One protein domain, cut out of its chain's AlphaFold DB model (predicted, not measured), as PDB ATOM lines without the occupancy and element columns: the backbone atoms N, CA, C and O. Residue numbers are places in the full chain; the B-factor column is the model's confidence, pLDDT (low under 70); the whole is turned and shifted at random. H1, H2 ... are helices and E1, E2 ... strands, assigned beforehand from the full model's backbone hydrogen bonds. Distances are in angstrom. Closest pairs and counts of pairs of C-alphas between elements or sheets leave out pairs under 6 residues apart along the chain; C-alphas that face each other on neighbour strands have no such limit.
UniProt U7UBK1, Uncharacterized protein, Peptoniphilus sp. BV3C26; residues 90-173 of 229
ATOM      1  N   TYR A  90     329.770 195.342 310.058       93.94
ATOM      2  CA  TYR A  90     330.673 194.325 310.606       93.94
ATOM      3  C   TYR A  90     330.360 193.899 312.043       93.94
ATOM      4  O   TYR A  90     331.027 193.006 312.561       93.94
ATOM      5  N   LYS A  91     329.357 194.487 312.710       93.81
ATOM      6  CA  LYS A  91     329.049 194.181 314.121       93.81
ATOM      7  C   LYS A  91     328.783 192.694 314.392       93.81
ATOM      8  O   LYS A  91     329.180 192.188 315.438       93.81
ATOM      9  N   ASP A  92     328.153 191.992 313.450       95.00
ATOM     10  CA  ASP A  92     327.834 190.567 313.596       95.00
ATOM     11  C   ASP A  92     329.059 189.684 313.325       95.00
ATOM     12  O   ASP A  92     329.197 188.603 313.904       95.00
ATOM     13  N   LEU A  93     330.009 190.167 312.516       96.75
ATOM     14  CA  LEU A  93     331.288 189.494 312.269       96.75
ATOM     15  C   LEU A  93     332.162 189.466 313.520       96.75
ATOM     16  O   LEU A  93     332.844 188.477 313.759       96.75
ATOM     17  N   LEU A  94     332.065 190.495 314.371       96.62
ATOM     18  CA  LEU A  94     332.766 190.543 315.658       96.62
ATOM     19  C   LEU A  94     332.372 189.407 316.619       96.62
ATOM     20  O   LEU A  94     333.087 189.160 317.583       96.62
ATOM     21  N   LYS A  95     331.242 188.730 316.372       95.31
ATOM     22  CA  LYS A  95     330.727 187.624 317.198       95.31
ATOM     23  C   LYS A  95     330.790 186.261 316.516       95.31
ATOM     24  O   LYS A  95     330.714 185.242 317.190       95.31
ATOM     25  N   SER A  96     330.849 186.238 315.188       94.81
ATOM     26  CA  SER A  96     330.704 185.012 314.392       94.81
ATOM     27  C   SER A  96     332.016 184.505 313.798       94.81
ATOM     28  O   SER A  96     332.043 183.389 313.290       94.81
ATOM     29  N   HIS A  97     333.086 185.302 313.847       96.69
ATOM     30  CA  HIS A  97     334.369 185.000 313.216       96.69
ATOM     31  C   HIS A  97     335.513 185.092 314.221       96.69
ATOM     32  O   HIS A  97     335.429 185.835 315.199       96.69
ATOM     33  N   THR A  98     336.628 184.415 313.928       97.50
ATOM     34  CA  THR A  98     337.898 184.752 314.574       97.50
ATOM     35  C   THR A  98     338.320 186.139 314.095       97.50
ATOM     36  O   THR A  98     338.594 186.344 312.909       97.50
ATOM     37  N   VAL A  99     338.382 187.104 315.006       98.12
ATOM     38  CA  VAL A  99     338.733 188.487 314.682       98.12
ATOM     39  C   VAL A  99     340.220 188.713 314.876       98.12
ATOM     40  O   VAL A  99     340.774 188.376 315.918       98.12
ATOM     41  N   ILE A 100     340.863 189.355 313.906       97.88
ATOM     42  CA  ILE A 100     342.273 189.740 313.992       97.88
ATOM     43  C   ILE A 100     342.362 191.249 313.900       97.88
ATOM     44  O   ILE A 100     341.886 191.836 312.932       97.88
ATOM     45  N   GLY A 101     342.989 191.886 314.882       97.00
ATOM     46  CA  GLY A 101     343.117 193.339 314.896       97.00
ATOM     47  C   GLY A 101     344.180 193.834 315.867       97.00
ATOM     48  O   GLY A 101     344.957 193.055 316.416       97.00
ATOM     49  N   ALA A 102     344.217 195.146 316.081       95.19
ATOM     50  CA  ALA A 102     345.122 195.770 317.042       95.19
ATOM     51  C   ALA A 102     344.756 195.412 318.496       95.19
ATOM     52  O   ALA A 102     343.575 195.356 318.840       95.19
ATOM     53  N   SER A 103     345.756 195.247 319.370       89.56
ATOM     54  CA  SER A 103     345.622 194.666 320.721       89.56
ATOM     55  C   SER A 103     344.461 195.214 321.563       89.56
ATOM     56  O   SER A 103     343.797 194.471 322.282       89.56
ATOM     57  N   ASN A 104     344.188 196.520 321.483       89.38
ATOM     58  CA  ASN A 104     343.167 197.168 322.314       89.38
ATOM     59  C   ASN A 104     341.734 197.052 321.762       89.38
ATOM     60  O   ASN A 104     340.785 197.350 322.488       89.38
ATOM     61  N   LEU A 105     341.551 196.579 320.523       93.62
ATOM     62  CA  LEU A 105     340.225 196.439 319.912       93.62
ATOM     63  C   LEU A 105     339.372 195.374 320.599       93.62
ATOM     64  O   LEU A 105     338.160 195.560 320.694       93.62
ATOM     65  N   LYS A 106     339.998 194.322 321.147       94.50
ATOM     66  CA  LYS A 106     339.304 193.291 321.928       94.50
ATOM     67  C   LYS A 106     338.418 193.902 323.012       94.50
ATOM     68  O   LYS A 106     337.251 193.549 323.129       94.50
ATOM     69  N   ASN A 107     338.974 194.847 323.770       91.38
ATOM     70  CA  ASN A 107     338.288 195.476 324.894       91.38
ATOM     71  C   ASN A 107     337.307 196.562 324.444       91.38
ATOM     72  O   ASN A 107     336.269 196.733 325.069       91.38
ATOM     73  N   PHE A 108     337.618 197.300 323.375       90.81
ATOM     74  CA  PHE A 108     336.726 198.349 322.869       90.81
ATOM     75  C   PHE A 108     335.409 197.785 322.341       90.81
ATOM     76  O   PHE A 108     334.361 198.397 322.523       90.81
ATOM     77  N   TYR A 109     335.469 196.613 321.715       94.56
ATOM     78  CA  TYR A 109     334.330 196.001 321.044       94.56
ATOM     79  C   TYR A 109     333.807 194.736 321.735       94.56
ATOM     80  O   TYR A 109     332.887 194.114 321.212       94.56
ATOM     81  N   SER A 110     334.366 194.371 322.894       93.94
ATOM     82  CA  SER A 110     334.012 193.163 323.654       93.94
ATOM     83  C   SER A 110     334.014 191.902 322.781       93.94
ATOM     84  O   SER A 110     333.002 191.218 322.656       93.94
ATOM     85  N   ILE A 111     335.149 191.637 322.127       96.56
ATOM     86  CA  ILE A 111     335.309 190.537 321.166       96.56
ATOM     87  C   ILE A 111     335.799 189.275 321.888       96.56
ATOM     88  O   ILE A 111     336.850 189.302 322.538       96.56
ATOM     89  N   ASP A 112     335.079 188.165 321.722       93.56
ATOM     90  CA  ASP A 112     335.387 186.895 322.390       93.56
ATOM     91  C   ASP A 112     336.554 186.143 321.717       93.56
ATOM     92  O   ASP A 112     337.610 185.960 322.333       93.56
ATOM     93  N   ASP A 113     336.405 185.749 320.444       96.00
ATOM     94  CA  ASP A 113     337.454 185.076 319.655       96.00
ATOM     95  C   ASP A 113     338.328 186.109 318.933       96.00
ATOM     96  O   ASP A 113     338.100 186.469 317.777       96.00
ATOM     97  N   PHE A 114     339.319 186.625 319.659       97.25
ATOM     98  CA  PHE A 114     340.219 187.672 319.188       97.25
ATOM     99  C   PHE A 114     341.677 187.208 319.155       97.25
ATOM    100  O   PHE A 114     342.211 186.719 320.154       97.25
ATOM    101  N   VAL A 115     342.340 187.463 318.032       96.94
ATOM    102  CA  VAL A 115     343.773 187.271 317.813       96.94
ATOM    103  C   VAL A 115     344.448 188.638 317.708       96.94
ATOM    104  O   VAL A 115     344.089 189.474 316.876       96.94
ATOM    105  N   ASP A 116     345.459 188.861 318.545       95.69
ATOM    106  CA  ASP A 116     346.256 190.085 318.501       95.69
ATOM    107  C   ASP A 116     347.192 190.085 317.282       95.69
ATOM    108  O   ASP A 116     348.178 189.348 317.223       95.69
ATOM    109  N   GLY A 117     346.872 190.928 316.302       95.19
ATOM    110  CA  GLY A 117     347.635 191.111 315.072       95.19
ATOM    111  C   GLY A 117     348.602 192.296 315.099       95.19
ATOM    112  O   GLY A 117     349.167 192.618 314.054       95.19
ATOM    113  N   GLN A 118     348.809 192.974 316.236       93.81
ATOM    114  CA  GLN A 118     349.525 194.259 316.298       93.81
ATOM    115  C   GLN A 118     350.939 194.213 315.703       93.81
ATOM    116  O   GLN A 118     351.359 195.165 315.036       93.81
ATOM    117  N   LEU A 119     351.669 193.113 315.909       91.12
ATOM    118  CA  LEU A 119     353.004 192.927 315.335       91.12
ATOM    119  C   LEU A 119     352.959 192.919 313.800       91.12
ATOM    120  O   LEU A 119     353.764 193.586 313.151       91.12
ATOM    121  N   LEU A 120     351.995 192.198 313.223       93.25
ATOM    122  CA  LEU A 120     351.807 192.124 311.777       93.25
ATOM    123  C   LEU A 120     351.337 193.466 311.203       93.25
ATOM    124  O   LEU A 120     351.841 193.886 310.166       93.25
ATOM    125  N   ILE A 121     350.433 194.162 311.898       93.81
ATOM    126  CA  ILE A 121     349.947 195.499 311.518       93.81
ATOM    127  C   ILE A 121     351.116 196.491 311.422       93.81
ATOM    128  O   ILE A 121     351.246 197.206 310.428       93.81
ATOM    129  N   ASN A 122     352.017 196.489 312.411       90.56
ATOM    130  CA  ASN A 122     353.227 197.316 312.378       90.56
ATOM    131  C   ASN A 122     354.137 196.944 311.203       90.56
ATOM    132  O   ASN A 122     354.563 197.822 310.458       90.56
ATOM    133  N   ALA A 123     354.366 195.645 310.984       89.75
ATOM    134  CA  ALA A 123     355.189 195.178 309.873       89.75
ATOM    135  C   ALA A 123     354.626 195.599 308.503       89.75
ATOM    136  O   ALA A 123     355.395 195.979 307.623       89.75
ATOM    137  N   VAL A 124     353.303 195.571 308.314       90.38
ATOM    138  CA  VAL A 124     352.658 196.054 307.082       90.38
ATOM    139  C   VAL A 124     352.873 197.558 306.905       90.38
ATOM    140  O   VAL A 124     353.289 197.989 305.829       90.38
ATOM    141  N   ASN A 125     352.648 198.355 307.952       88.25
ATOM    142  CA  ASN A 125     352.786 199.813 307.892       88.25
ATOM    143  C   ASN A 125     354.224 200.280 307.614       88.25
ATOM    144  O   ASN A 125     354.430 201.226 306.847       88.25
ATOM    145  N   ASP A 126     355.219 199.564 308.138       85.44
ATOM    146  CA  ASP A 126     356.637 199.826 307.870       85.44
ATOM    147  C   ASP A 126     357.085 199.323 306.481       85.44
ATOM    148  O   ASP A 126     358.234 199.509 306.074       85.44
ATOM    149  N   GLY A 127     356.175 198.719 305.707       77.62
ATOM    150  CA  GLY A 127     356.464 198.156 304.391       77.62
ATOM    151  C   GLY A 127     357.400 196.951 304.470       77.62
ATOM    152  O   GLY A 127     358.256 196.793 303.590       77.62
ATOM    153  N   GLY A 128     357.258 196.173 305.546       70.38
ATOM    154  CA  GLY A 128     358.088 195.043 305.932       70.38
ATOM    155  C   GLY A 128     358.115 193.902 304.917       70.38
ATOM    156  O   GLY A 128     357.370 193.863 303.936       70.38
ATOM    157  N   ASN A 129     359.032 192.959 305.151       72.06
ATOM    158  CA  ASN A 129     359.265 191.841 304.247       72.06
ATOM    159  C   ASN A 129     358.070 190.879 304.247       72.06
ATOM    160  O   ASN A 129     357.805 190.184 305.226       72.06
ATOM    161  N   LEU A 130     357.418 190.792 303.093       66.56
ATOM    162  CA  LEU A 130     356.255 189.953 302.852       66.56
ATOM    163  C   LEU A 130     356.473 188.456 303.161       66.56
ATOM    164  O   LEU A 130     355.520 187.765 303.501       66.56
ATOM    165  N   TYR A 131     357.705 187.945 303.074       67.31
ATOM    166  CA  TYR A 131     358.021 186.559 303.443       67.31
ATOM    167  C   TYR A 131     357.923 186.319 304.957       67.31
ATOM    168  O   TYR A 131     357.470 185.267 305.404       67.31
ATOM    169  N   ILE A 132     358.315 187.312 305.760       72.75
ATOM    170  CA  ILE A 132     358.177 187.254 307.221       72.75
ATOM    171  C   ILE A 132     356.690 187.325 307.592       72.75
ATOM    172  O   ILE A 132     356.259 186.649 308.523       72.75
ATOM    173  N   SER A 133     355.892 188.072 306.821       80.88
ATOM    174  CA  SER A 133     354.445 188.163 307.017       80.88
ATOM    175  C   SER A 133     353.741 186.810 306.901       80.88
ATOM    176  O   SER A 133     352.892 186.543 307.735       80.88
ATOM    177  N   ASP A 134     354.102 185.936 305.953       85.81
ATOM    178  CA  ASP A 134     353.417 184.637 305.783       85.81
ATOM    179  C   ASP A 134     353.605 183.713 306.999       85.81
ATOM    180  O   ASP A 134     352.637 183.134 307.483       85.81
ATOM    181  N   LYS A 135     354.817 183.649 307.570       87.75
ATOM    182  CA  LYS A 135     355.070 182.875 308.802       87.75
ATOM    183  C   LYS A 135     354.306 183.431 310.003       87.75
ATOM    184  O   LYS A 135     353.801 182.672 310.826       87.75
ATOM    185  N   ILE A 136     354.220 184.760 310.108       90.19
ATOM    186  CA  ILE A 136     353.435 185.408 311.164       90.19
ATOM    187  C   ILE A 136     351.948 185.095 310.966       90.19
ATOM    188  O   ILE A 136     351.294 184.682 311.915       90.19
ATOM    189  N   ILE A 137     351.420 185.226 309.746       92.88
ATOM    190  CA  ILE A 137     350.026 184.899 309.424       92.88
ATOM    191  C   ILE A 137     349.726 183.448 309.801       92.88
ATOM    192  O   ILE A 137     348.793 183.212 310.560       92.88
ATOM    193  N   GLU A 138     350.539 182.490 309.360       91.56
ATOM    194  CA  GLU A 138     350.374 181.076 309.710       91.56
ATOM    195  C   GLU A 138     350.317 180.859 311.229       91.56
ATOM    196  O   GLU A 138     349.441 180.148 311.712       91.56
ATOM    197  N   SER A 139     351.175 181.535 312.003       91.56
ATOM    198  CA  SER A 139     351.150 181.443 313.471       91.56
ATOM    199  C   SER A 139     349.902 182.059 314.118       91.56
ATOM    200  O   SER A 139     349.485 181.616 315.185       91.56
ATOM    201  N   LEU A 140     349.304 183.075 313.484       91.25
ATOM    202  CA  LEU A 140     348.121 183.776 313.992       91.25
ATOM    203  C   LEU A 140     346.817 183.050 313.641       91.25
ATOM    204  O   LEU A 140     345.866 183.097 314.421       91.25
ATOM    205  N   VAL A 141     346.745 182.418 312.463       90.75
ATOM    206  CA  VAL A 141     345.484 181.892 311.905       90.75
ATOM    207  C   VAL A 141     345.527 180.439 311.465       90.75
ATOM    208  O   VAL A 141     344.524 179.945 310.952       90.75
ATOM    209  N   GLY A 142     346.648 179.745 311.646       81.19
ATOM    210  CA  GLY A 142     346.788 178.347 311.255       81.19
ATOM    211  C   GLY A 142     345.654 177.491 311.821       81.19
ATOM    212  O   GLY A 142     345.488 177.379 313.034       81.19
ATOM    213  N   GLY A 143     344.840 176.917 310.932       78.38
ATOM    214  CA  GLY A 143     343.707 176.063 311.302       78.38
ATOM    215  C   GLY A 143     342.412 176.798 311.674       78.38
ATOM    216  O   GLY A 143     341.431 176.139 312.016       78.38
ATOM    217  N   LYS A 144     342.360 178.132 311.585       89.62
ATOM    218  CA  LYS A 144     341.110 178.896 311.721       89.62
ATOM    219  C   LYS A 144     340.264 178.758 310.450       89.62
ATOM    220  O   LYS A 144     340.794 178.726 309.338       89.62
ATOM    221  N   LYS A 145     338.943 178.656 310.631       92.06
ATOM    222  CA  LYS A 145     337.986 178.477 309.533       92.06
ATOM    223  C   LYS A 145     337.584 179.815 308.924       92.06
ATOM    224  O   LYS A 145     337.963 180.079 307.799       92.06
ATOM    225  N   ASP A 146     336.888 180.659 309.678       96.38
ATOM    226  CA  ASP A 146     336.365 181.929 309.178       96.38
ATOM    227  C   ASP A 146     337.002 183.088 309.961       96.38
ATOM    228  O   ASP A 146     336.944 183.143 311.194       96.38
ATOM    229  N   VAL A 147     337.671 183.989 309.240       97.94
ATOM    230  CA  VAL A 147     338.516 185.051 309.793       97.94
ATOM    231  C   VAL A 147     338.028 186.421 309.341       97.94
ATOM    232  O   VAL A 147     337.859 186.676 308.147       97.94
ATOM    233  N   PHE A 148     337.898 187.344 310.291       98.38
ATOM    234  CA  PHE A 148     337.635 188.752 310.021       98.38
ATOM    235  C   PHE A 148     338.875 189.611 310.308       98.38
ATOM    236  O   PHE A 148     339.335 189.722 311.446       98.38
ATOM    237  N   LEU A 149     339.411 190.245 309.263       98.00
ATOM    238  CA  LEU A 149     340.541 191.170 309.341       98.00
ATOM    239  C   LEU A 149     340.043 192.549 309.788       98.00
ATOM    240  O   LEU A 149     339.719 193.410 308.969       98.00
ATOM    241  N   PHE A 150     339.989 192.751 311.101       97.75
ATOM    242  CA  PHE A 150     339.491 193.956 311.758       97.75
ATOM    243  C   PHE A 150     340.596 194.997 311.973       97.75
ATOM    244  O   PHE A 150     340.820 195.505 313.070       97.75
ATOM    245  N   ASP A 151     341.306 195.300 310.891       96.75
ATOM    246  CA  ASP A 151     342.290 196.371 310.798       96.75
ATOM    247  C   ASP A 151     342.487 196.750 309.321       96.75
ATOM    248  O   ASP A 151     342.467 195.897 308.420       96.75
ATOM    249  N   THR A 152     342.658 198.043 309.048       96.06
ATOM    250  CA  THR A 152     342.797 198.532 307.673       96.06
ATOM    251  C   THR A 152     344.137 198.121 307.055       96.06
ATOM    252  O   THR A 152     344.200 197.881 305.852       96.06
ATOM    253  N   GLY A 153     345.200 197.967 307.848       94.44
ATOM    254  CA  GLY A 153     346.503 197.471 307.404       94.44
ATOM    255  C   GLY A 153     346.468 195.987 307.045       94.44
ATOM    256  O   GLY A 153     346.929 195.606 305.970       94.44
ATOM    257  N   LEU A 154     345.845 195.143 307.876       95.31
ATOM    258  CA  LEU A 154     345.678 193.710 307.560       95.31
ATOM    259  C   LEU A 154     344.890 193.489 306.262       95.31
ATOM    260  O   LEU A 154     345.193 192.579 305.492       95.31
ATOM    261  N   SER A 155     343.925 194.365 305.982       95.62
ATOM    262  CA  SER A 155     343.140 194.337 304.745       95.62
ATOM    263  C   SER A 155     344.007 194.451 303.475       95.62
ATOM    264  O   SER A 155     343.657 193.877 302.444       95.62
ATOM    265  N   LEU A 156     345.162 195.132 303.535       93.50
ATOM    266  CA  LEU A 156     346.096 195.255 302.399       93.50
ATOM    267  C   LEU A 156     346.760 193.928 302.017       93.50
ATOM    268  O   LEU A 156     347.224 193.766 300.890       93.50
ATOM    269  N   ILE A 157     346.807 192.976 302.945       93.25
ATOM    270  CA  ILE A 157     347.428 191.662 302.761       93.25
ATOM    271  C   ILE A 157     346.404 190.523 302.855       93.25
ATOM    272  O   ILE A 157     346.784 189.373 303.072       93.25
ATOM    273  N   LYS A 158     345.110 190.808 302.646       94.19
ATOM    274  CA  LYS A 158     344.016 189.825 302.759       94.19
ATOM    275  C   LYS A 158     344.239 188.548 301.944       94.19
ATOM    276  O   LYS A 158     343.950 187.452 302.415       94.19
ATOM    277  N   ASP A 159     344.814 188.660 300.747       92.75
ATOM    278  CA  ASP A 159     345.045 187.502 299.875       92.75
ATOM    279  C   ASP A 159     346.145 186.569 300.399       92.75
ATOM    280  O   ASP A 159     346.221 185.413 299.991       92.75
ATOM    281  N   ARG A 160     346.982 187.033 301.338       92.62
ATOM    282  CA  ARG A 160     347.932 186.172 302.054       92.62
ATOM    283  C   ARG A 160     347.226 185.347 303.119       92.62
ATOM    284  O   ARG A 160     347.443 184.144 303.169       92.62
ATOM    285  N   PHE A 161     346.314 185.948 303.883       94.62
ATOM    286  CA  PHE A 161     345.485 185.219 304.850       94.62
ATOM    287  C   PHE A 161     344.704 184.074 304.197       94.62
ATOM    288  O   PHE A 161     344.676 182.976 304.744       94.62
ATOM    289  N   LYS A 162     344.176 184.274 302.981       93.88
ATOM    290  CA  LYS A 162     343.466 183.228 302.215       93.88
ATOM    291  C   LYS A 162     344.287 181.959 301.945       93.88
ATOM    292  O   LYS A 162     343.709 180.935 301.612       93.88
ATOM    293  N   LYS A 163     345.618 182.007 302.060       92.56
ATOM    294  CA  LYS A 163     346.487 180.827 301.899       92.56
ATOM    295  C   LYS A 163     346.568 179.962 303.159       92.56
ATOM    296  O   LYS A 163     346.991 178.816 303.068       92.56
ATOM    297  N   HIS A 164     346.210 180.521 304.314       92.12
ATOM    298  CA  HIS A 164     346.382 179.900 305.634       92.12
ATOM    299  C   HIS A 164     345.052 179.660 306.365       92.12
ATOM    300  O   HIS A 164     345.028 178.972 307.383       92.12
ATOM    301  N   VAL A 165     343.958 180.225 305.850       93.88
ATOM    302  CA  VAL A 165     342.596 180.094 306.377       93.88
ATOM    303  C   VAL A 165     341.814 179.126 305.493       93.88
ATOM    304  O   VAL A 165     341.892 179.211 304.270       93.88
ATOM    305  N   SER A 166     341.088 178.186 306.103       90.06
ATOM    306  CA  SER A 166     340.376 177.129 305.366       90.06
ATOM    307  C   SER A 166     338.983 177.535 304.874       90.06
ATOM    308  O   SER A 166     338.472 176.924 303.936       90.06
ATOM    309  N   GLY A 167     338.368 178.537 305.499       92.12
ATOM    310  CA  GLY A 167     337.072 179.106 305.137       92.12
ATOM    311  C   GLY A 167     337.195 180.549 304.653       92.12
ATOM    312  O   GLY A 167     338.054 180.875 303.830       92.12
ATOM    313  N   GLU A 168     336.296 181.416 305.114       95.38
ATOM    314  CA  GLU A 168     336.195 182.786 304.613       95.38
ATOM    315  C   GLU A 168     337.229 183.729 305.249       95.38
ATOM    316  O   GLU A 168     337.494 183.689 306.449       95.38
ATOM    317  N   VAL A 169     337.794 184.630 304.438       97.31
ATOM    318  CA  VAL A 169     338.590 185.769 304.916       97.31
ATOM    319  C   VAL A 169     337.877 187.056 304.530       97.31
ATOM    320  O   VAL A 169     337.900 187.457 303.363       97.31
ATOM    321  N   ILE A 170     337.288 187.721 305.520       97.38
ATOM    322  CA  ILE A 170     336.567 188.981 305.339       97.38
ATOM    323  C   ILE A 170     337.483 190.154 305.686       97.38
ATOM    324  O   ILE A 170     338.140 190.173 306.725       97.38
ATOM    325  N   SER A 171     337.519 191.156 304.811       96.62
ATOM    326  CA  SER A 171     338.371 192.338 304.939       96.62
ATOM    327  C   SER A 171     337.558 193.566 305.342       96.62
ATOM    328  O   SER A 171     336.594 193.919 304.659       96.62
ATOM    329  N   LEU A 172     337.987 194.277 306.389       97.12
ATOM    330  CA  LEU A 172     337.350 195.521 306.828       97.12
ATOM    331  C   LEU A 172     337.275 196.569 305.708       97.12
ATOM    332  O   LEU A 172     336.243 197.222 305.556       97.12
ATOM    333  N   ASN A 173     338.330 196.702 304.894       96.06
ATOM    334  CA  ASN A 173     338.315 197.657 303.782       96.06
ATOM    335  C   ASN A 173     337.210 197.355 302.756       96.06
ATOM    336  O   ASN A 173     336.561 198.287 302.292       96.06
TER     337      ASN A 173
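What this domain is: This is residues 90 to 173 of the 229 residues of an uncharacterized protein of Peptoniphilus sp. BV3C26 (UniProt U7UBK1). A small, twisted sheet of four parallel strands has the short helix H1 on one face and the short helices H5 and H6 on the other; the helical hairpin H3 and H4 packs on H5 and H6 and reaches away from H1 along the longest axis. H2 sits near the sheet's edge at E2, grazing the sheet. The printed part has 84 residues, with six named helices and four named strands in the order H1 E1 H2 E2 H3 H4 E3 H5 H6 E4; the sheet order is E2 E1 E3 E4, and the class is mixed, helices and strands. It is compact, with a radius of gyration of the C-alphas of 11.6 A and spans of 32 by 25 by 21 A.

Where its parts are: Find C-alpha 93 at (331.288, 189.494, 312.269), where H1, residues 93 to 96, begins. Read on to E1, residues 98 to 101, 10.1 A long, then H2, residues 105 to 109, and E2, residues 114 to 116. H3, residues 118 to 125, is 10.6 A long; H4, residues 130 to 141, runs 16.2 A from C-alpha 130 at (356.255, 189.953, 302.852). E3 is residues 147 to 150, 9.2 A, H5 residues 152 to 155 and H6 residues 158 to 161. E4, residues 169 to 171, ends at C-alpha 171, (338.371, 192.338, 304.939).

How they stand to each other: Look first across the sheet: N 115 and O 99 are 2.8 A apart between E2 and E1, N 148 and O 98 2.9 A between E1 and E3, N 149 and O 170 2.8 A between E3 and E4. E1, H2, E2 and E3, H5 H6, E4 are strand-helix-strand units, parallel neighbour strands with helices between; E2, H3 H4, E3 is a split one, with E1 between its strands. Each crossover is right-handed. H1 is on the sheet at a height of 7.8 A; on the opposite face H6 is over E4 at 8.4 A. H3 and H4, a hairpin, touch through residues 133 to 137 of H4 at a shallow tilt of 28 degrees, opposite ways, the C-alphas of Leu 120 and Ser 133 closest at 6.7 A. H3 touches H5, closest at the C-alphas of Ile 121 and Gly 153, 5.7 A. H4 touches H6, closest at the C-alphas of Ile 137 and Phe 161, 6.5 A. H1 and H4 are apart. In H2 and H3 every O i to N i+4 pair is within hydrogen-bond range, in H4 7 of 8; H1, H5 and H6 are too short for such a pair.

The domain as a whole: The two C-alphas farthest apart, those of Asp 92 and Asn 129, are 32.8 A from each other. The printed part has no cut. No link is long; H6 to E4, with 7 residues, is short and the others are tight. The mean pLDDT of the printed part is 91.7; look at residues 130 to 131, in H4, for the values under 70.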